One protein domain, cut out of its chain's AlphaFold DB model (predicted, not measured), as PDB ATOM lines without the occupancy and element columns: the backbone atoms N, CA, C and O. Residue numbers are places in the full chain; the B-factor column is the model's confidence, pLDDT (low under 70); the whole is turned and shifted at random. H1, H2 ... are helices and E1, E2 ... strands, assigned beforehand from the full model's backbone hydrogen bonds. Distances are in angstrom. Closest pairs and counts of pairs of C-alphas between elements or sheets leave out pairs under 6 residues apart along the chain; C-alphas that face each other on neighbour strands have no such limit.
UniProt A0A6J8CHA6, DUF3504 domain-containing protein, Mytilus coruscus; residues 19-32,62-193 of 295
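AT A GLANCE: This is residues 19 to 32 and 62 to 193 of the 295 residues of the protein "DUF3504 domain-containing protein" of Mytilus coruscus (UniProt A0A6J8CHA6). Helix H3 makes the middle of the body, with H1 side by side with it and a small twisted slab of three strands packed on its last residues, 91 to 96. The longest helix, H5, begins between H3 and that slab and runs away from both, while the long loop joining E2 to E3 reaches out as an arm whose residues 143 to 150 stick out. The printed part has 146 residues with five named helices and three named strands, in the order H1 H2 H3 H4 E1 E2 E3 H5; the sheet, E1 E2 E3, is antiparallel, and the class is mixed, helices and strands. The whole is compact, with a radius of gyration of the C-alphas of 17.0 A and spans of 51 by 43 by 39 A.

IN THESE COORDINATES: Find C-alpha 19 at (-40.742, 62.626, 136.002); from there H1 runs through residues 19 to 32, 20.6 A. After the cut come H2, residues 64 to 72, and H3, residues 81 to 96, 21.8 A long. H4, residues 101 to 105, follows. Look for E1 at residues 118 to 123, beginning at C-alpha 118 (-41.744, 83.891, 138.470), then E2 at 130 to 135 and E3 at 155 to 159. H5, residues 169 to 185, covers 25.3 A and ends at C-alpha 185 (-25.342, 94.929, 124.814).

HOW THE PARTS SIT: Begin at H3, the hub, touching three helices. It touches H1 at a shallow tilt of 3 degrees, opposite ways, the closest C-alphas being those of Ala 26 and Asp 86, 5.5 A apart. With H5 it stands at a steep tilt of 45 degrees, opposite ways; H5 touches it with residues 169 to 176 alone, closest at the C-alphas of Leu 91 and Ile 169, 5.9 A. H3 and H4 only just touch, with 3 pairs of C-alphas within 8 A, closest at Leu 89 and His 104, 7.3 A. H2 touches no helix. The strands form a meander, each the antiparallel neighbour of the one before: in the hairpin E1 and E2, N 131 and O 122 are 2.8 A apart; in the hairpin E2 and E3, N 134 and O 156 are 2.8 A apart, both within hydrogen-bond range. H3 only grazes the sheet with residues 91 to 96, and H5 with residues 169 to 174. Every O i to N i+4 pair is within hydrogen-bond range in H2, H3 and H4; H1 has 8 of 10 and H5 10 of 13.

THE WHOLE: The farthest C-alphas, of Leu 146 and Ile 186, are 52.2 A apart. Residues 33 to 61 are not printed, and C-alphas 32 and 62 are 24.5 A apart across the cut. The links H4 to E1 and E2 to E3 are long. The mean pLDDT of the printed part is 77.2; look for values under 70 at residues 19 to 32, 110 to 114, 127, 139 to 151 and 180 to 193.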
ATOM      1  N   THR A  19     -42.066  62.643 135.344       39.69
ATOM      2  CA  THR A  19     -40.742  62.626 136.002       39.69
ATOM      3  C   THR A  19     -39.644  62.176 135.047       39.69
ATOM      4  O   THR A  19     -38.610  62.831 134.918       39.69
ATOM      5  N   THR A  20     -39.933  61.126 134.273       45.62
ATOM      6  CA  THR A  20     -39.125  60.689 133.133       45.62
ATOM      7  C   THR A  20     -38.900  61.840 132.176       45.62
ATOM      8  O   THR A  20     -37.779  62.020 131.764       45.62
ATOM      9  N   PHE A  21     -39.885  62.691 131.886       50.00
ATOM     10  CA  PHE A  21     -39.735  63.744 130.881       50.00
ATOM     11  C   PHE A  21     -38.769  64.867 131.259       50.00
ATOM     12  O   PHE A  21     -38.124  65.389 130.362       50.00
ATOM     13  N   ILE A  22     -38.627  65.252 132.532       50.75
ATOM     14  CA  ILE A  22     -37.676  66.316 132.916       50.75
ATOM     15  C   ILE A  22     -36.237  65.809 132.755       50.75
ATOM     16  O   ILE A  22     -35.431  66.445 132.076       50.75
ATOM     17  N   LEU A  23     -35.953  64.621 133.296       51.41
ATOM     18  CA  LEU A  23     -34.650  63.968 133.165       51.41
ATOM     19  C   LEU A  23     -34.388  63.514 131.722       51.41
ATOM     20  O   LEU A  23     -33.299  63.709 131.210       51.41
ATOM     21  N   GLU A  24     -35.387  62.992 131.017       51.44
ATOM     22  CA  GLU A  24     -35.319  62.597 129.606       51.44
ATOM     23  C   GLU A  24     -35.189  63.816 128.689       51.44
ATOM     24  O   GLU A  24     -34.547  63.701 127.657       51.44
ATOM     25  N   MET A  25     -35.726  64.994 129.030       53.75
ATOM     26  CA  MET A  25     -35.460  66.229 128.281       53.75
ATOM     27  C   MET A  25     -34.021  66.703 128.474       53.75
ATOM     28  O   MET A  25     -33.391  67.042 127.474       53.75
ATOM     29  N   ALA A  26     -33.507  66.705 129.708       48.31
ATOM     30  CA  ALA A  26     -32.114  67.058 129.992       48.31
ATOM     31  C   ALA A  26     -31.146  66.062 129.318       48.31
ATOM     32  O   ALA A  26     -30.240  66.440 128.576       48.31
ATOM     33  N   LEU A  27     -31.419  64.762 129.460       45.47
ATOM     34  CA  LEU A  27     -30.622  63.683 128.882       45.47
ATOM     35  C   LEU A  27     -30.732  63.629 127.351       45.47
ATOM     36  O   LEU A  27     -29.698  63.595 126.695       45.47
ATOM     37  N   LYS A  28     -31.931  63.690 126.743       50.75
ATOM     38  CA  LYS A  28     -32.086  63.684 125.269       50.75
ATOM     39  C   LYS A  28     -31.510  64.929 124.603       50.75
ATOM     40  O   LYS A  28     -31.072  64.835 123.460       50.75
ATOM     41  N   ARG A  29     -31.511  66.091 125.270       44.03
ATOM     42  CA  ARG A  29     -30.886  67.312 124.731       44.03
ATOM     43  C   ARG A  29     -29.363  67.249 124.795       44.03
ATOM     44  O   ARG A  29     -28.723  67.641 123.824       44.03
ATOM     45  N   SER A  30     -28.801  66.682 125.863       40.84
ATOM     46  CA  SER A  30     -27.364  66.388 125.963       40.84
ATOM     47  C   SER A  30     -26.911  65.318 124.945       40.84
ATOM     48  O   SER A  30     -25.844  65.430 124.340       40.84
ATOM     49  N   TYR A  31     -27.773  64.336 124.646       36.09
ATOM     50  CA  TYR A  31     -27.494  63.206 123.742       36.09
ATOM     51  C   TYR A  31     -27.333  63.575 122.254       36.09
ATOM     52  O   TYR A  31     -26.769  62.802 121.487       36.09
ATOM     53  N   ASN A  32     -27.766  64.764 121.818       37.59
ATOM     54  CA  ASN A  32     -27.582  65.196 120.423       37.59
ATOM     55  C   ASN A  32     -26.142  65.641 120.093       37.59
ATOM     56  O   ASN A  32     -25.887  66.059 118.963       37.59
ATOM     57  N   ILE A  62     -36.833  61.262 143.671       85.38
ATOM     58  CA  ILE A  62     -35.414  61.486 143.377       85.38
ATOM     59  C   ILE A  62     -34.691  61.691 144.709       85.38
ATOM     60  O   ILE A  62     -35.035  62.607 145.461       85.38
ATOM     61  N   SER A  63     -33.725  60.830 145.017       89.88
ATOM     62  CA  SER A  63     -32.965  60.913 146.264       89.88
ATOM     63  C   SER A  63     -31.890  62.005 146.206       89.88
ATOM     64  O   SER A  63     -31.465  62.449 145.138       89.88
ATOM     65  N   VAL A  64     -31.409  62.431 147.378       87.75
ATOM     66  CA  VAL A  64     -30.311  63.410 147.482       87.75
ATOM     67  C   VAL A  64     -29.019  62.869 146.855       87.75
ATOM     68  O   VAL A  64     -28.253  63.633 146.262       87.75
ATOM     69  N   ASP A  65     -28.797  61.557 146.934       89.69
ATOM     70  CA  ASP A  65     -27.633  60.891 146.344       89.69
ATOM     71  C   ASP A  65     -27.729  60.853 144.817       89.69
ATOM     72  O   ASP A  65     -26.751  61.140 144.124       89.69
ATOM     73  N   GLU A  66     -28.919  60.575 144.277       87.25
ATOM     74  CA  GLU A  66     -29.180  60.635 142.838       87.25
ATOM     75  C   GLU A  66     -28.996  62.053 142.303       87.25
ATOM     76  O   GLU A  66     -28.325  62.249 141.289       87.25
ATOM     77  N   GLU A  67     -29.529  63.054 143.005       89.12
ATOM     78  CA  GLU A  67     -29.306  64.456 142.665       89.12
ATOM     79  C   GLU A  67     -27.809  64.785 142.679       89.12
ATOM     80  O   GLU A  67     -27.280  65.374 141.737       89.12
ATOM     81  N   THR A  68     -27.093  64.368 143.720       90.25
ATOM     82  CA  THR A  68     -25.652  64.608 143.842       90.25
ATOM     83  C   THR A  68     -24.874  63.933 142.712       90.25
ATOM     84  O   THR A  68     -23.989  64.556 142.121       90.25
ATOM     85  N   ALA A  69     -25.269  62.727 142.304       89.69
ATOM     86  CA  ALA A  69     -24.712  62.052 141.139       89.69
ATOM     87  C   ALA A  69     -24.971  62.814 139.826       89.69
ATOM     88  O   ALA A  69     -24.095  62.834 138.962       89.69
ATOM     89  N   LEU A  70     -26.129  63.470 139.658       89.69
ATOM     90  CA  LEU A  70     -26.411  64.304 138.479       89.69
ATOM     91  C   LEU A  70     -25.468  65.511 138.379       89.69
ATOM     92  O   LEU A  70     -25.008  65.836 137.280       89.69
ATOM     93  N   TYR A  71     -25.154  66.145 139.510       89.44
ATOM     94  CA  TYR A  71     -24.172  67.231 139.565       89.44
ATOM     95  C   TYR A  71     -22.747  66.726 139.308       89.44
ATOM     96  O   TYR A  71     -22.041  67.293 138.479       89.44
ATOM     97  N   HIS A  72     -22.331  65.620 139.939       90.38
ATOM     98  CA  HIS A  72     -20.996  65.047 139.719       90.38
ATOM     99  C   HIS A  72     -20.764  64.590 138.276       90.38
ATOM    100  O   HIS A  72     -19.661  64.730 137.756       90.38
ATOM    101  N   LYS A  73     -21.803  64.082 137.605       89.19
ATOM    102  CA  LYS A  73     -21.745  63.699 136.184       89.19
ATOM    103  C   LYS A  73     -21.755  64.899 135.229       89.19
ATOM    104  O   LYS A  73     -21.718  64.698 134.019       89.19
ATOM    105  N   GLY A  74     -21.857  66.129 135.739       87.62
ATOM    106  CA  GLY A  74     -21.940  67.339 134.921       87.62
ATOM    107  C   GLY A  74     -23.215  67.415 134.077       87.62
ATOM    108  O   GLY A  74     -23.223  68.079 133.039       87.62
ATOM    109  N   ILE A  75     -24.281  66.716 134.483       89.31
ATOM    110  CA  ILE A  75     -25.606  66.832 133.854       89.31
ATOM    111  C   ILE A  75     -26.284  68.106 134.363       89.31
ATOM    112  O   ILE A  75     -26.824  68.879 133.575       89.31
ATOM    113  N   LEU A  76     -26.212  68.334 135.676       91.75
ATOM    114  CA  LEU A  76     -26.621  69.578 136.322       91.75
ATOM    115  C   LEU A  76     -25.374  70.388 136.698       91.75
ATOM    116  O   LEU A  76     -24.336  69.831 137.044       91.75
ATOM    117  N   GLY A  77     -25.473  71.707 136.619       92.12
ATOM    118  CA  GLY A  77     -24.376  72.640 136.813       92.12
ATOM    119  C   GLY A  77     -24.661  74.008 136.199       92.12
ATOM    120  O   GLY A  77     -25.742  74.292 135.682       92.12
ATOM    121  N   MET A  78     -23.661  74.881 136.257       92.31
ATOM    122  CA  MET A  78     -23.748  76.245 135.732       92.31
ATOM    123  C   MET A  78     -22.649  76.541 134.706       92.31
ATOM    124  O   MET A  78     -22.512  77.697 134.303       92.31
ATOM    125  N   ASP A  79     -21.859  75.550 134.293       89.31
ATOM    126  CA  ASP A  79     -20.607  75.784 133.563       89.31
ATOM    127  C   ASP A  79     -20.839  76.072 132.079       89.31
ATOM    128  O   ASP A  79     -20.118  76.858 131.469       89.31
ATOM    129  N   ASN A  80     -21.894  75.497 131.499       88.75
ATOM    130  CA  ASN A  80     -22.318  75.778 130.131       88.75
ATOM    131  C   ASN A  80     -23.821  76.076 130.046       88.75
ATOM    132  O   ASN A  80     -24.585  75.818 130.975       88.75
ATOM    133  N   SER A  81     -24.250  76.634 128.912       87.44
ATOM    134  CA  SER A  81     -25.636  77.064 128.700       87.44
ATOM    135  C   SER A  81     -26.650  75.925 128.829       87.44
ATOM    136  O   SER A  81     -27.727  76.142 129.379       87.44
ATOM    137  N   GLN A  82     -26.307  74.719 128.367       86.12
ATOM    138  CA  GLN A  82     -27.193  73.556 128.431       86.12
ATOM    139  C   GLN A  82     -27.364  73.072 129.875       86.12
ATOM    140  O   GLN A  82     -28.494  72.971 130.343       86.12
ATOM    141  N   GLN A  83     -26.258  72.888 130.603       89.94
ATOM    142  CA  GLN A  83     -26.292  72.567 132.032       89.94
ATOM    143  C   GLN A  83     -27.082  73.609 132.823       89.94
ATOM    144  O   GLN A  83     -27.907  73.246 133.656       89.94
ATOM    145  N   LEU A  84     -26.882  74.899 132.537       90.81
ATOM    146  CA  LEU A  84     -27.598  75.978 133.214       90.81
ATOM    147  C   LEU A  84     -29.116  75.880 132.999       90.81
ATOM    148  O   LEU A  84     -29.884  76.020 133.949       90.81
ATOM    149  N   LEU A  85     -29.548  75.625 131.760       89.81
ATOM    150  CA  LEU A  85     -30.957  75.433 131.403       89.81
ATOM    151  C   LEU A  85     -31.558  74.199 132.082       89.81
ATOM    152  O   LEU A  85     -32.656  74.285 132.632       89.81
ATOM    153  N   ASP A  86     -30.848  73.073 132.060       90.19
ATOM    154  CA  ASP A  86     -31.317  71.816 132.644       90.19
ATOM    155  C   ASP A  86     -31.390  71.905 134.174       90.19
ATOM    156  O   ASP A  86     -32.374  71.479 134.779       90.19
ATOM    157  N   THR A  87     -30.415  72.570 134.795       93.12
ATOM    158  CA  THR A  87     -30.397  72.867 136.235       93.12
ATOM    159  C   THR A  87     -31.536  73.781 136.631       93.12
ATOM    160  O   THR A  87     -32.243  73.499 137.595       93.12
ATOM    161  N   LEU A  88     -31.774  74.848 135.868       92.00
ATOM    162  CA  LEU A  88     -32.897  75.735 136.135       92.00
ATOM    163  C   LEU A  88     -34.234  74.994 136.004       92.00
ATOM    164  O   LEU A  88     -35.113  75.155 136.849       92.00
ATOM    165  N   LEU A  89     -34.383  74.156 134.975       90.38
ATOM    166  CA  LEU A  89     -35.585  73.356 134.759       90.38
ATOM    167  C   LEU A  89     -35.837  72.382 135.920       90.38
ATOM    168  O   LEU A  89     -36.973  72.296 136.397       90.38
ATOM    169  N   TYR A  90     -34.788  71.685 136.369       91.62
ATOM    170  CA  TYR A  90     -34.822  70.779 137.516       91.62
ATOM    171  C   TYR A  90     -35.236  71.521 138.792       91.62
ATOM    172  O   TYR A  90     -36.235  71.163 139.418       91.62
ATOM    173  N   LEU A  91     -34.549  72.619 139.122       92.81
ATOM    174  CA  LEU A  91     -34.810  73.407 140.328       92.81
ATOM    175  C   LEU A  91     -36.202  74.051 140.320       92.81
ATOM    176  O   LEU A  91     -36.866  74.075 141.352       92.81
ATOM    177  N   CYS A  92     -36.700  74.529 139.175       91.19
ATOM    178  CA  CYS A  92     -38.082  75.006 139.071       91.19
ATOM    179  C   CYS A  92     -39.097  73.892 139.358       91.19
ATOM    180  O   CYS A  92     -40.094  74.140 140.034       91.19
ATOM    181  N   GLY A  93     -38.850  72.671 138.874       89.38
ATOM    182  CA  GLY A  93     -39.686  71.511 139.186       89.38
ATOM    183  C   GLY A  93     -39.684  71.190 140.678       89.38
ATOM    184  O   GLY A  93     -40.753  71.046 141.270       89.38
ATOM    185  N   LEU A  94     -38.492  71.159 141.278       90.69
ATOM    186  CA  LEU A  94     -38.278  70.839 142.687       90.69
ATOM    187  C   LEU A  94     -38.900  71.887 143.623       90.69
ATOM    188  O   LEU A  94     -39.733  71.556 144.462       90.69
ATOM    189  N   HIS A  95     -38.548  73.163 143.456       91.25
ATOM    190  CA  HIS A  95     -38.960  74.222 144.379       91.25
ATOM    191  C   HIS A  95     -40.397  74.697 144.168       91.25
ATOM    192  O   HIS A  95     -41.062  75.069 145.133       91.25
ATOM    193  N   PHE A  96     -40.903  74.709 142.930       90.19
ATOM    194  CA  PHE A  96     -42.272  75.165 142.659       90.19
ATOM    195  C   PHE A  96     -43.283  74.018 142.591       90.19
ATOM    196  O   PHE A  96     -44.487  74.287 142.534       90.19
ATOM    197  N   ALA A  97     -42.826  72.761 142.665       87.56
ATOM    198  CA  ALA A  97     -43.641  71.548 142.605       87.56
ATOM    199  C   ALA A  97     -44.637  71.594 141.436       87.56
ATOM    200  O   ALA A  97     -45.860  71.565 141.623       87.56
ATOM    201  N   LEU A  98     -44.077  71.755 140.236       85.25
ATOM    202  CA  LEU A  98     -44.809  71.831 138.976       85.25
ATOM    203  C   LEU A  98     -45.323  70.436 138.608       85.25
ATOM    204  O   LEU A  98     -44.602  69.444 138.693       85.25
ATOM    205  N   ARG A  99     -46.588  70.341 138.209       75.06
ATOM    206  CA  ARG A  99     -47.307  69.070 138.050       75.06
ATOM    207  C   ARG A  99     -47.150  68.445 136.669       75.06
ATOM    208  O   ARG A  99     -47.441  67.259 136.497       75.06
ATOM    209  N   GLY A 100     -46.691  69.194 135.666       72.50
ATOM    210  CA  GLY A 100     -46.553  68.637 134.324       72.50
ATOM    211  C   GLY A 100     -45.686  69.426 133.357       72.50
ATOM    212  O   GLY A 100     -45.462  70.625 133.496       72.50
ATOM    213  N   GLY A 101     -45.262  68.750 132.286       73.00
ATOM    214  CA  GLY A 101     -44.407  69.348 131.255       73.00
ATOM    215  C   GLY A 101     -45.011  70.582 130.568       73.00
ATOM    216  O   GLY A 101     -44.274  71.409 130.041       73.00
ATOM    217  N   ASN A 102     -46.339  70.746 130.579       73.56
ATOM    218  CA  ASN A 102     -46.976  71.970 130.084       73.56
ATOM    219  C   ASN A 102     -46.724  73.177 130.993       73.56
ATOM    220  O   ASN A 102     -46.530  74.267 130.465       73.56
ATOM    221  N   GLU A 103     -46.701  72.991 132.312       77.88
ATOM    222  CA  GLU A 103     -46.384  74.058 133.268       77.88
ATOM    223  C   GLU A 103     -44.922  74.477 133.117       77.88
ATOM    224  O   GLU A 103     -44.641  75.663 132.982       77.88
ATOM    225  N   HIS A 104     -44.013  73.505 132.981       82.56
ATOM    226  CA  HIS A 104     -42.603  73.763 132.671       82.56
ATOM    227  C   HIS A 104     -42.407  74.528 131.354       82.56
ATOM    228  O   HIS A 104     -41.659  75.497 131.303       82.56
ATOM    229  N   ARG A 105     -43.077  74.120 130.268       80.56
ATOM    230  CA  ARG A 105     -42.911  74.759 128.948       80.56
ATOM    231  C   ARG A 105     -43.531  76.150 128.850       80.56
ATOM    232  O   ARG A 105     -43.099  76.944 128.023       80.56
ATOM    233  N   ARG A 106     -44.591  76.413 129.617       80.12
ATOM    234  CA  ARG A 106     -45.342  77.680 129.579       80.12
ATOM    235  C   ARG A 106     -44.953  78.632 130.698       80.12
ATOM    236  O   ARG A 106     -45.601  79.665 130.846       80.12
ATOM    237  N   LEU A 107     -43.932  78.276 131.469       84.25
ATOM    238  CA  LEU A 107     -43.491  79.042 132.611       84.25
ATOM    239  C   LEU A 107     -43.037  80.425 132.161       84.25
ATOM    240  O   LEU A 107     -42.085  80.582 131.396       84.25
ATOM    241  N   ARG A 108     -43.776  81.440 132.603       83.75
ATOM    242  CA  ARG A 108     -43.505  82.822 132.218       83.75
ATOM    243  C   ARG A 108     -42.511  83.418 133.187       83.75
ATOM    244  O   ARG A 108     -42.864  83.915 134.255       83.75
ATOM    245  N   ILE A 109     -41.255  83.358 132.789       76.19
ATOM    246  CA  ILE A 109     -40.195  84.128 133.418       76.19
ATOM    247  C   ILE A 109     -40.307  85.565 132.897       76.19
ATOM    248  O   ILE A 109     -40.755  85.793 131.774       76.19
ATOM    249  N   ASN A 110     -39.977  86.525 133.753       61.75
ATOM    250  CA  ASN A 110     -40.250  87.957 133.650       61.75
ATOM    251  C   ASN A 110     -39.515  88.688 132.496       61.75
ATOM    252  O   ASN A 110     -38.799  89.659 132.714       61.75
ATOM    253  N   PHE A 111     -39.668  88.209 131.259       57.31
ATOM    254  CA  PHE A 111     -39.099  88.791 130.038       57.31
ATOM    255  C   PHE A 111     -40.136  89.587 129.223       57.31
ATOM    256  O   PHE A 111     -39.771  90.312 128.299       57.31
ATOM    257  N   ASN A 112     -41.424  89.472 129.572       52.53
ATOM    258  CA  ASN A 112     -42.536  90.267 129.047       52.53
ATOM    259  C   ASN A 112     -43.337  90.819 130.247       52.53
ATOM    260  O   ASN A 112     -43.838  90.011 131.035       52.53
ATOM    261  N   PRO A 113     -43.451  92.152 130.416       56.69
ATOM    262  CA  PRO A 113     -43.927  92.781 131.655       56.69
ATOM    263  C   PRO A 113     -45.397  92.509 132.001       56.69
ATOM    264  O   PRO A 113     -45.845  92.867 133.085       56.69
ATOM    265  N   LEU A 114     -46.168  91.897 131.102       63.34
ATOM    266  CA  LEU A 114     -47.619  91.860 131.244       63.34
ATOM    267  C   LEU A 114     -48.128  90.833 132.268       63.34
ATOM    268  O   LEU A 114     -49.183  91.078 132.844       63.34
ATOM    269  N   ASN A 115     -47.431  89.708 132.511       72.75
ATOM    270  CA  ASN A 115     -47.851  88.729 133.534       72.75
ATOM    271  C   ASN A 115     -46.804  87.620 133.832       72.75
ATOM    272  O   ASN A 115     -46.965  86.480 133.363       72.75
ATOM    273  N   PRO A 116     -45.719  87.904 134.570       83.69
ATOM    274  CA  PRO A 116     -44.772  86.874 134.996       83.69
ATOM    275  C   PRO A 116     -45.360  85.911 136.030       83.69
ATOM    276  O   PRO A 116     -46.060  86.314 136.954       83.69
ATOM    277  N   GLN A 117     -44.997  84.636 135.914       88.38
ATOM    278  CA  GLN A 117     -45.266  83.625 136.937       88.38
ATOM    279  C   GLN A 117     -44.128  83.501 137.943       88.38
ATOM    280  O   GLN A 117     -44.392  83.137 139.079       88.38
ATOM    281  N   ILE A 118     -42.885  83.803 137.548       90.06
ATOM    282  CA  ILE A 118     -41.744  83.891 138.470       90.06
ATOM    283  C   ILE A 118     -41.297  85.345 138.578       90.06
ATOM    284  O   ILE A 118     -40.973  85.979 137.569       90.06
ATOM    285  N   THR A 119     -41.238  85.854 139.805       88.62
ATOM    286  CA  THR A 119     -40.777  87.207 140.132       88.62
ATOM    287  C   THR A 119     -39.698  87.189 141.218       88.62
ATOM    288  O   THR A 119     -39.503  86.188 141.909       88.62
ATOM    289  N   GLY A 120     -38.970  88.302 141.337       88.00
ATOM    290  CA  GLY A 120     -37.848  88.463 142.258       88.00
ATOM    291  C   GLY A 120     -36.476  88.507 141.557       88.00
ATOM    292  O   GLY A 120     -36.414  88.750 140.342       88.00
ATOM    293  N   PRO A 121     -35.383  88.285 142.310       90.25
ATOM    294  CA  PRO A 121     -35.382  87.938 143.734       90.25
ATOM    295  C   PRO A 121     -35.871  89.077 144.643       90.25
ATOM    296  O   PRO A 121     -35.641  90.249 144.362       90.25
ATOM    297  N   PHE A 122     -36.550  88.719 145.729       90.50
ATOM    298  CA  PHE A 122     -36.944  89.617 146.817       90.50
ATOM    299  C   PHE A 122     -36.154  89.280 148.077       90.50
ATOM    300  O   PHE A 122     -35.634  88.173 148.187       90.50
ATOM    301  N   GLN A 123     -36.098  90.197 149.040       90.44
ATOM    302  CA  GLN A 123     -35.521  89.917 150.352       90.44
ATOM    303  C   GLN A 123     -36.615  89.470 151.322       90.44
ATOM    304  O   GLN A 123     -37.663  90.112 151.432       90.44
ATOM    305  N   ASP A 124     -36.390  88.344 151.992       85.44
ATOM    306  CA  ASP A 124     -37.269  87.854 153.044       85.44
ATOM    307  C   ASP A 124     -37.069  88.699 154.309       85.44
ATOM    308  O   ASP A 124     -35.937  88.947 154.733       85.44
ATOM    309  N   LYS A 125     -38.178  89.167 154.888       78.56
ATOM    310  CA  LYS A 125     -38.167  90.022 156.080       78.56
ATOM    311  C   LYS A 125     -37.723  89.254 157.323       78.56
ATOM    312  O   LYS A 125     -37.104  89.850 158.198       78.56
ATOM    313  N   ASP A 126     -37.999  87.953 157.365       73.25
ATOM    314  CA  ASP A 126     -37.817  87.123 158.552       73.25
ATOM    315  C   ASP A 126     -36.474  86.385 158.499       73.25
ATOM    316  O   ASP A 126     -35.754  86.303 159.491       73.25
ATOM    317  N   ALA A 127     -36.098  85.886 157.318       68.88
ATOM    318  CA  ALA A 127     -34.916  85.038 157.158       68.88
ATOM    319  C   ALA A 127     -33.637  85.787 156.744       68.88
ATOM    320  O   ALA A 127     -32.576  85.172 156.682       68.88
ATOM    321  N   LYS A 128     -33.714  87.078 156.374       81.75
ATOM    322  CA  LYS A 128     -32.650  87.832 155.660       81.75
ATOM    323  C   LYS A 128     -32.162  87.183 154.348       81.75
ATOM    324  O   LYS A 128     -31.271  87.727 153.699       81.75
ATOM    325  N   LEU A 129     -32.750  86.062 153.933       87.81
ATOM    326  CA  LEU A 129     -32.439  85.345 152.701       87.81
ATOM    327  C   LEU A 129     -33.205  85.934 151.520       87.81
ATOM    328  O   LEU A 129     -34.298  86.483 151.676       87.81
ATOM    329  N   ARG A 130     -32.650  85.803 150.316       92.75
ATOM    330  CA  ARG A 130     -33.357  86.191 149.094       92.75
ATOM    331  C   ARG A 130     -34.260  85.062 148.620       92.75
ATOM    332  O   ARG A 130     -34.024  83.902 148.941       92.75
ATOM    333  N   TYR A 131     -35.294  85.372 147.849       93.50
ATOM    334  CA  TYR A 131     -36.191  84.349 147.319       93.50
ATOM    335  C   TYR A 131     -36.818  84.720 145.982       93.50
ATOM    336  O   TYR A 131     -37.022  85.895 145.670       93.50
ATOM    337  N   LEU A 132     -37.177  83.696 145.209       93.56
ATOM    338  CA  LEU A 132     -38.046  83.822 144.042       93.56
ATOM    339  C   LEU A 132     -39.485  83.508 144.433       93.56
ATOM    340  O   LEU A 132     -39.745  82.556 145.172       93.56
ATOM    341  N   LEU A 133     -40.427  84.288 143.915       92.12
ATOM    342  CA  LEU A 133     -41.851  84.045 144.093       92.12
ATOM    343  C   LEU A 133     -42.419  83.426 142.822       92.12
ATOM    344  O   LEU A 133     -42.366  84.036 141.756       92.12
ATOM    345  N   TYR A 134     -43.001  82.241 142.952       92.25
ATOM    346  CA  TYR A 134     -43.814  81.629 141.914       92.25
ATOM    347  C   TYR A 134     -45.296  81.831 142.213       92.25
ATOM    348  O   TYR A 134     -45.749  81.549 143.323       92.25
ATOM    349  N   LYS A 135     -46.050  82.278 141.209       89.44
ATOM    350  CA  LYS A 135     -47.507  82.394 141.239       89.44
ATOM    351  C   LYS A 135     -48.099  81.554 140.112       89.44
ATOM    352  O   LYS A 135     -47.867  81.822 138.934       89.44
ATOM    353  N   GLU A 136     -48.854  80.532 140.491       85.19
ATOM    354  CA  GLU A 136     -49.519  79.630 139.554       85.19
ATOM    355  C   GLU A 136     -50.647  80.354 138.805       85.19
ATOM    356  O   GLU A 136     -51.354  81.201 139.361       85.19
ATOM    357  N   ASP A 137     -50.847  79.980 137.541       79.06
ATOM    358  CA  ASP A 137     -52.073  80.341 136.840       79.06
ATOM    359  C   ASP A 137     -53.205  79.457 137.349       79.06
ATOM    360  O   ASP A 137     -53.125  78.233 137.281       79.06
ATOM    361  N   VAL A 138     -54.311  80.058 137.773       70.94
ATOM    362  CA  VAL A 138     -55.539  79.302 138.035       70.94
ATOM    363  C   VAL A 138     -56.003  78.648 136.733       70.94
ATOM    364  O   VAL A 138     -56.633  79.288 135.892       70.94
ATOM    365  N   SER A 139     -55.680  77.368 136.531       60.81
ATOM    366  CA  SER A 139     -56.160  76.632 135.367       60.81
ATOM    367  C   SER A 139     -56.540  75.181 135.681       60.81
ATOM    368  O   SER A 139     -55.742  74.368 136.125       60.81
ATOM    369  N   LYS A 140     -57.809  74.891 135.363       52.06
ATOM    370  CA  LYS A 140     -58.405  73.583 135.042       52.06
ATOM    371  C   LYS A 140     -58.598  72.553 136.167       52.06
ATOM    372  O   LYS A 140     -58.132  71.427 136.073       52.06
ATOM    373  N   ALA A 141     -59.474  72.903 137.109       52.62
ATOM    374  CA  ALA A 141     -60.540  72.019 137.619       52.62
ATOM    375  C   ALA A 141     -61.713  72.816 138.235       52.62
ATOM    376  O   ALA A 141     -62.492  72.298 139.031       52.62
ATOM    377  N   ASN A 142     -61.849  74.098 137.886       53.25
ATOM    378  CA  ASN A 142     -62.970  74.900 138.354       53.25
ATOM    379  C   ASN A 142     -64.131  74.576 137.423       53.25
ATOM    380  O   ASN A 142     -64.180  75.105 136.315       53.25
ATOM    381  N   ALA A 143     -65.057  73.715 137.838       56.97
ATOM    382  CA  ALA A 143     -66.255  73.369 137.065       56.97
ATOM    383  C   ALA A 143     -67.226  74.563 136.881       56.97
ATOM    384  O   ALA A 143     -68.414  74.374 136.657       56.97
ATOM    385  N   GLY A 144     -66.751  75.804 137.047       59.31
ATOM    386  CA  GLY A 144     -67.523  77.036 136.903       59.31
ATOM    387  C   GLY A 144     -68.584  77.273 137.980       59.31
ATOM    388  O   GLY A 144     -69.216  78.321 137.971       59.31
ATOM    389  N   GLY A 145     -68.791  76.343 138.919       66.81
ATOM    390  CA  GLY A 145     -69.816  76.471 139.958       66.81
ATOM    391  C   GLY A 145     -69.498  77.535 141.016       66.81
ATOM    392  O   GLY A 145     -68.333  77.824 141.291       66.81
ATOM    393  N   LEU A 146     -70.535  78.055 141.693       68.75
ATOM    394  CA  LEU A 146     -70.418  79.047 142.780       68.75
ATOM    395  C   LEU A 146     -69.424  78.645 143.892       68.75
ATOM    396  O   LEU A 146     -68.826  79.515 144.524       68.75
ATOM    397  N   LYS A 147     -69.191  77.339 144.092       61.09
ATOM    398  CA  LYS A 147     -68.206  76.797 145.046       61.09
ATOM    399  C   LYS A 147     -66.741  77.070 144.656       61.09
ATOM    400  O   LYS A 147     -65.876  77.036 145.521       61.09
ATOM    401  N   HIS A 148     -66.454  77.399 143.394       59.50
ATOM    402  CA  HIS A 148     -65.105  77.704 142.895       59.50
ATOM    403  C   HIS A 148     -64.793  79.212 142.842       59.50
ATOM    404  O   HIS A 148     -63.737  79.606 142.352       59.50
ATOM    405  N   ARG A 149     -65.677  80.072 143.374       60.66
ATOM    406  CA  ARG A 149     -65.520  81.540 143.350       60.66
ATOM    407  C   ARG A 149     -64.366  82.060 144.226       60.66
ATOM    408  O   ARG A 149     -63.999  83.222 144.103       60.66
ATOM    409  N   LYS A 150     -63.798  81.221 145.104       67.00
ATOM    410  CA  LYS A 150     -62.716  81.572 146.046       67.00
ATOM    411  C   LYS A 150     -61.438  80.735 145.866       67.00
ATOM    412  O   LYS A 150     -60.709  80.528 146.830       67.00
ATOM    413  N   VAL A 151     -61.160  80.210 144.670       69.06
ATOM    414  CA  VAL A 151     -59.903  79.473 144.445       69.06
ATOM    415  C   VAL A 151     -58.749  80.468 144.348       69.06
ATOM    416  O   VAL A 151     -58.617  81.184 143.357       69.06
ATOM    417  N   ALA A 152     -57.925  80.521 145.394       75.06
ATOM    418  CA  ALA A 152     -56.686  81.283 145.379       75.06
ATOM    419  C   ALA A 152     -55.615  80.527 144.569       75.06
ATOM    420  O   ALA A 152     -55.488  79.308 144.720       75.06
ATOM    421  N   PRO A 153     -54.847  81.217 143.708       81.25
ATOM    422  CA  PRO A 153     -53.718  80.604 143.023       81.25
ATOM    423  C   PRO A 153     -52.644  80.189 144.031       81.25
ATOM    424  O   PRO A 153     -52.429  80.863 145.041       81.25
ATOM    425  N   LYS A 154     -51.937  79.096 143.736       85.31
ATOM    426  CA  LYS A 154     -50.778  78.668 144.520       85.31
ATOM    427  C   LYS A 154     -49.679  79.723 144.407       85.31
ATOM    428  O   LYS A 154     -49.279  80.097 143.304       85.31
ATOM    429  N   CYS A 155     -49.165  80.152 145.551       88.50
ATOM    430  CA  CYS A 155     -47.991  81.009 145.645       88.50
ATOM    431  C   CYS A 155     -46.905  80.262 146.418       88.50
ATOM    432  O   CYS A 155     -47.160  79.795 147.527       88.50
ATOM    433  N   VAL A 156     -45.709  80.136 145.844       91.44
ATOM    434  CA  VAL A 156     -44.579  79.427 146.462       91.44
ATOM    435  C   VAL A 156     -43.361  80.336 146.498       91.44
ATOM    436  O   VAL A 156     -43.010  80.939 145.486       91.44
ATOM    437  N   ARG A 157     -42.710  80.417 147.662       92.56
ATOM    438  CA  ARG A 157     -41.407  81.072 147.822       92.56
ATOM    439  C   ARG A 157     -40.309  80.023 147.699       92.56
ATOM    440  O   ARG A 157     -40.322  79.044 148.439       92.56
ATOM    441  N   ALA A 158     -39.366  80.242 146.794       93.19
ATOM    442  CA  ALA A 158     -38.151  79.449 146.691       93.19
ATOM    443  C   ALA A 158     -36.985  80.261 147.257       93.19
ATOM    444  O   ALA A 158     -36.547  81.233 146.635       93.19
ATOM    445  N   LEU A 159     -36.560  79.897 148.466       92.31
ATOM    446  CA  LEU A 159     -35.515  80.590 149.214       92.31
ATOM    447  C   LEU A 159     -34.127  80.312 148.622       92.31
ATOM    448  O   LEU A 159     -33.874  79.261 148.033       92.31
ATOM    449  N   GLU A 160     -33.231  81.272 148.795       92.75
ATOM    450  CA  GLU A 160     -31.811  81.140 148.505       92.75
ATOM    451  C   GLU A 160     -31.167  80.110 149.435       92.75
ATOM    452  O   GLU A 160     -31.420  80.096 150.638       92.75
ATOM    453  N   ASN A 161     -30.306  79.272 148.860       90.19
ATOM    454  CA  ASN A 161     -29.405  78.405 149.600       90.19
ATOM    455  C   ASN A 161     -27.984  79.004 149.538       90.19
ATOM    456  O   ASN A 161     -27.338  78.893 148.492       90.19
ATOM    457  N   PRO A 162     -27.501  79.652 150.614       84.81
ATOM    458  CA  PRO A 162     -26.183  80.279 150.627       84.81
ATOM    459  C   PRO A 162     -25.030  79.268 150.687       84.81
ATOM    460  O   PRO A 162     -23.936  79.579 150.226       84.81
ATOM    461  N   GLU A 163     -25.258  78.061 151.211       87.50
ATOM    462  CA  GLU A 163     -24.213  77.042 151.370       87.50
ATOM    463  C   GLU A 163     -23.783  76.453 150.027       87.50
ATOM    464  O   GLU A 163     -22.610  76.154 149.813       87.50
ATOM    465  N   ASN A 164     -24.732  76.300 149.098       87.19
ATOM    466  CA  ASN A 164     -24.456  75.702 147.801       87.19
ATOM    467  C   ASN A 164     -25.008  76.536 146.647       87.19
ATOM    468  O   ASN A 164     -26.118  76.331 146.149       87.19
ATOM    469  N   ARG A 165     -24.166  77.456 146.176       87.44
ATOM    470  CA  ARG A 165     -24.497  78.411 145.115       87.44
ATOM    471  C   ARG A 165     -24.915  77.747 143.796       87.44
ATOM    472  O   ARG A 165     -25.784  78.268 143.105       87.44
ATOM    473  N   ASN A 166     -24.333  76.592 143.470       85.81
ATOM    474  CA  ASN A 166     -24.593  75.880 142.212       85.81
ATOM    475  C   ASN A 166     -25.906  75.080 142.234       85.81
ATOM    476  O   ASN A 166     -26.468  74.778 141.180       85.81
ATOM    477  N   LYS A 167     -26.408  74.763 143.433       89.69
ATOM    478  CA  LYS A 167     -27.727  74.151 143.655       89.69
ATOM    479  C   LYS A 167     -28.801  75.183 144.016       89.69
ATOM    480  O   LYS A 167     -29.981  74.864 144.098       89.69
ATOM    481  N   CYS A 168     -28.408  76.438 144.225       93.50
ATOM    482  CA  CYS A 168     -29.306  77.503 144.630       93.50
ATOM    483  C   CYS A 168     -30.141  78.011 143.450       93.50
ATOM    484  O   CYS A 168     -29.626  78.654 142.532       93.50
ATOM    485  N   ILE A 169     -31.459  77.812 143.516       93.75
ATOM    486  CA  ILE A 169     -32.397  78.290 142.493       93.75
ATOM    487  C   ILE A 169     -32.301  79.798 142.250       93.75
ATOM    488  O   ILE A 169     -32.370  80.230 141.101       93.75
ATOM    489  N   VAL A 170     -32.094  80.597 143.302       93.75
ATOM    490  CA  VAL A 170     -31.964  82.054 143.187       93.75
ATOM    491  C   VAL A 170     -30.728  82.410 142.363       93.75
ATOM    492  O   VAL A 170     -30.843  83.139 141.380       93.75
ATOM    493  N   THR A 171     -29.564  81.846 142.695       94.31
ATOM    494  CA  THR A 171     -28.318  82.121 141.964       94.31
ATOM    495  C   THR A 171     -28.375  81.615 140.523       94.31
ATOM    496  O   THR A 171     -28.000  82.338 139.597       94.31
ATOM    497  N   VAL A 172     -28.855  80.387 140.311       93.12
ATOM    498  CA  VAL A 172     -28.984  79.787 138.975       93.12
ATOM    499  C   VAL A 172     -29.889  80.650 138.092       93.12
ATOM    500  O   VAL A 172     -29.537  80.964 136.953       93.12
ATOM    501  N   PHE A 173     -31.025  81.097 138.630       91.88
ATOM    502  CA  PHE A 173     -31.959  81.972 137.929       91.88
ATOM    503  C   PHE A 173     -31.362  83.349 137.617       91.88
ATOM    504  O   PHE A 173     -31.539  83.853 136.509       91.88
ATOM    505  N   GLU A 174     -30.632  83.955 138.555       90.38
ATOM    506  CA  GLU A 174     -29.939  85.227 138.323       90.38
ATOM    507  C   GLU A 174     -28.894  85.114 137.213       90.38
ATOM    508  O   GLU A 174     -28.880  85.959 136.319       90.38
ATOM    509  N   LYS A 175     -28.075  84.051 137.212       90.75
ATOM    510  CA  LYS A 175     -27.101  83.800 136.137       90.75
ATOM    511  C   LYS A 175     -27.795  83.607 134.789       90.75
ATOM    512  O   LYS A 175     -27.359  84.155 133.781       90.75
ATOM    513  N   TYR A 176     -28.894  82.857 134.758       89.00
ATOM    514  CA  TYR A 176     -29.693  82.698 133.544       89.00
ATOM    515  C   TYR A 176     -30.225  84.048 133.038       89.00
ATOM    516  O   TYR A 176     -30.091  84.378 131.858       89.00
ATOM    517  N   LYS A 177     -30.764  84.873 133.940       84.50
ATOM    518  CA  LYS A 177     -31.284  86.205 133.621       84.50
ATOM    519  C   LYS A 177     -30.183  87.164 133.149       84.50
ATOM    520  O   LYS A 177     -30.412  87.922 132.208       84.50
ATOM    521  N   SER A 178     -28.996  87.135 133.758       84.00
ATOM    522  CA  SER A 178     -27.878  88.004 133.368       84.00
ATOM    523  C   SER A 178     -27.365  87.676 131.967       84.00
ATOM    524  O   SER A 178     -27.105  88.586 131.184       84.00
ATOM    525  N   LEU A 179     -27.279  86.387 131.623       79.56
ATOM    526  CA  LEU A 179     -26.889  85.946 130.281       79.56
ATOM    527  C   LEU A 179     -27.936  86.324 129.229       79.56
ATOM    528  O   LEU A 179     -27.577  86.718 128.124       79.56
ATOM    529  N   TRP A 180     -29.219  86.288 129.587       68.00
ATOM    530  CA  TRP A 180     -30.300  86.724 128.701       68.00
ATOM    531  C   TRP A 180     -30.253  88.231 128.398       68.00
ATOM    532  O   TRP A 180     -30.467  88.659 127.266       68.00
ATOM    533  N   HIS A 181     -29.940  89.071 129.389       59.72
ATOM    534  CA  HIS A 181     -29.869  90.523 129.183       59.72
ATOM    535  C   HIS A 181     -28.649  90.986 128.365       59.72
ATOM    536  O   HIS A 181     -28.676  92.107 127.846       59.72
ATOM    537  N   CYS A 182     -27.645  90.123 128.166       50.03
ATOM    538  CA  CYS A 182     -26.468  90.387 127.330       50.03
ATOM    539  C   CYS A 182     -26.811  90.602 125.835       50.03
ATOM    540  O   CYS A 182     -26.063  91.252 125.106       50.03
ATOM    541  N   GLU A 183     -27.991  90.185 125.368       50.81
ATOM    542  CA  GLU A 183     -28.467  90.506 124.010       50.81
ATOM    543  C   GLU A 183     -28.677  92.015 123.787       50.81
ATOM    544  O   GLU A 183     -28.553  92.513 122.664       50.81
ATOM    545  N   THR A 184     -28.954  92.763 124.862       50.31
ATOM    546  CA  THR A 184     -29.137  94.224 124.811       50.31
ATOM    547  C   THR A 184     -27.807  94.930 124.539       50.31
ATOM    548  O   THR A 184     -27.779  95.892 123.776       50.31
ATOM    549  N   SER A 185     -26.696  94.415 125.080       48.00
ATOM    550  CA  SER A 185     -25.342  94.929 124.814       48.00
ATOM    551  C   SER A 185     -24.825  94.616 123.406       48.00
ATOM    552  O   SER A 185     -23.924  95.296 122.934       48.00
ATOM    553  N   ILE A 186     -25.414  93.638 122.707       59.78
ATOM    554  CA  ILE A 186     -25.049  93.269 121.322       59.78
ATOM    555  C   ILE A 186     -25.917  94.039 120.296       59.78
ATOM    556  O   ILE A 186     -25.810  93.846 119.087       59.78
ATOM    557  N   GLY A 187     -26.804  94.936 120.750       59.75
ATOM    558  CA  GLY A 187     -27.660  95.728 119.858       59.75
ATOM    559  C   GLY A 187     -28.773  94.919 119.175       59.75
ATOM    560  O   GLY A 187     -29.311  95.338 118.150       59.75
ATOM    561  N   LEU A 188     -29.153  93.761 119.732       64.31
ATOM    562  CA  LEU A 188     -30.253  92.927 119.221       64.31
ATOM    563  C   LEU A 188     -31.627  93.317 119.797       64.31
ATOM    564  O   LEU A 188     -32.621  92.608 119.621       64.31
ATOM    565  N   THR A 189     -31.716  94.471 120.463       65.12
ATOM    566  CA  THR A 189     -32.967  95.025 120.987       65.12
ATOM    567  C   THR A 189     -34.028  95.111 119.884       65.12
ATOM    568  O   THR A 189     -33.793  95.656 118.811       65.12
ATOM    569  N   GLY A 190     -35.207  94.530 120.130       65.25
ATOM    570  CA  GLY A 190     -36.311  94.481 119.159       65.25
ATOM    571  C   GLY A 190     -36.242  93.335 118.138       65.25
ATOM    572  O   GLY A 190     -37.262  93.009 117.534       65.25
ATOM    573  N   LYS A 191     -35.106  92.637 117.997       67.56
ATOM    574  CA  LYS A 191     -34.925  91.508 117.063       67.56
ATOM    575  C   LYS A 191     -35.161  90.149 117.738       67.56
ATOM    576  O   LYS A 191     -34.326  89.257 117.679       67.56
ATOM    577  N   ARG A 192     -36.297  90.003 118.429       62.47
ATOM    578  CA  ARG A 192     -36.533  88.915 119.407       62.47
ATOM    579  C   ARG A 192     -37.411  87.767 118.917       62.47
ATOM    580  O   ARG A 192     -37.788  86.899 119.698       62.47
ATOM    581  N   THR A 193     -37.829  87.794 117.658       67.75
ATOM    582  CA  THR A 193     -38.817  86.837 117.154       67.75
ATOM    583  C   THR A 193     -38.285  86.094 115.944       67.75
ATOM    584  O   THR A 193     -37.435  86.596 115.208       67.75
TER     585      THR A 193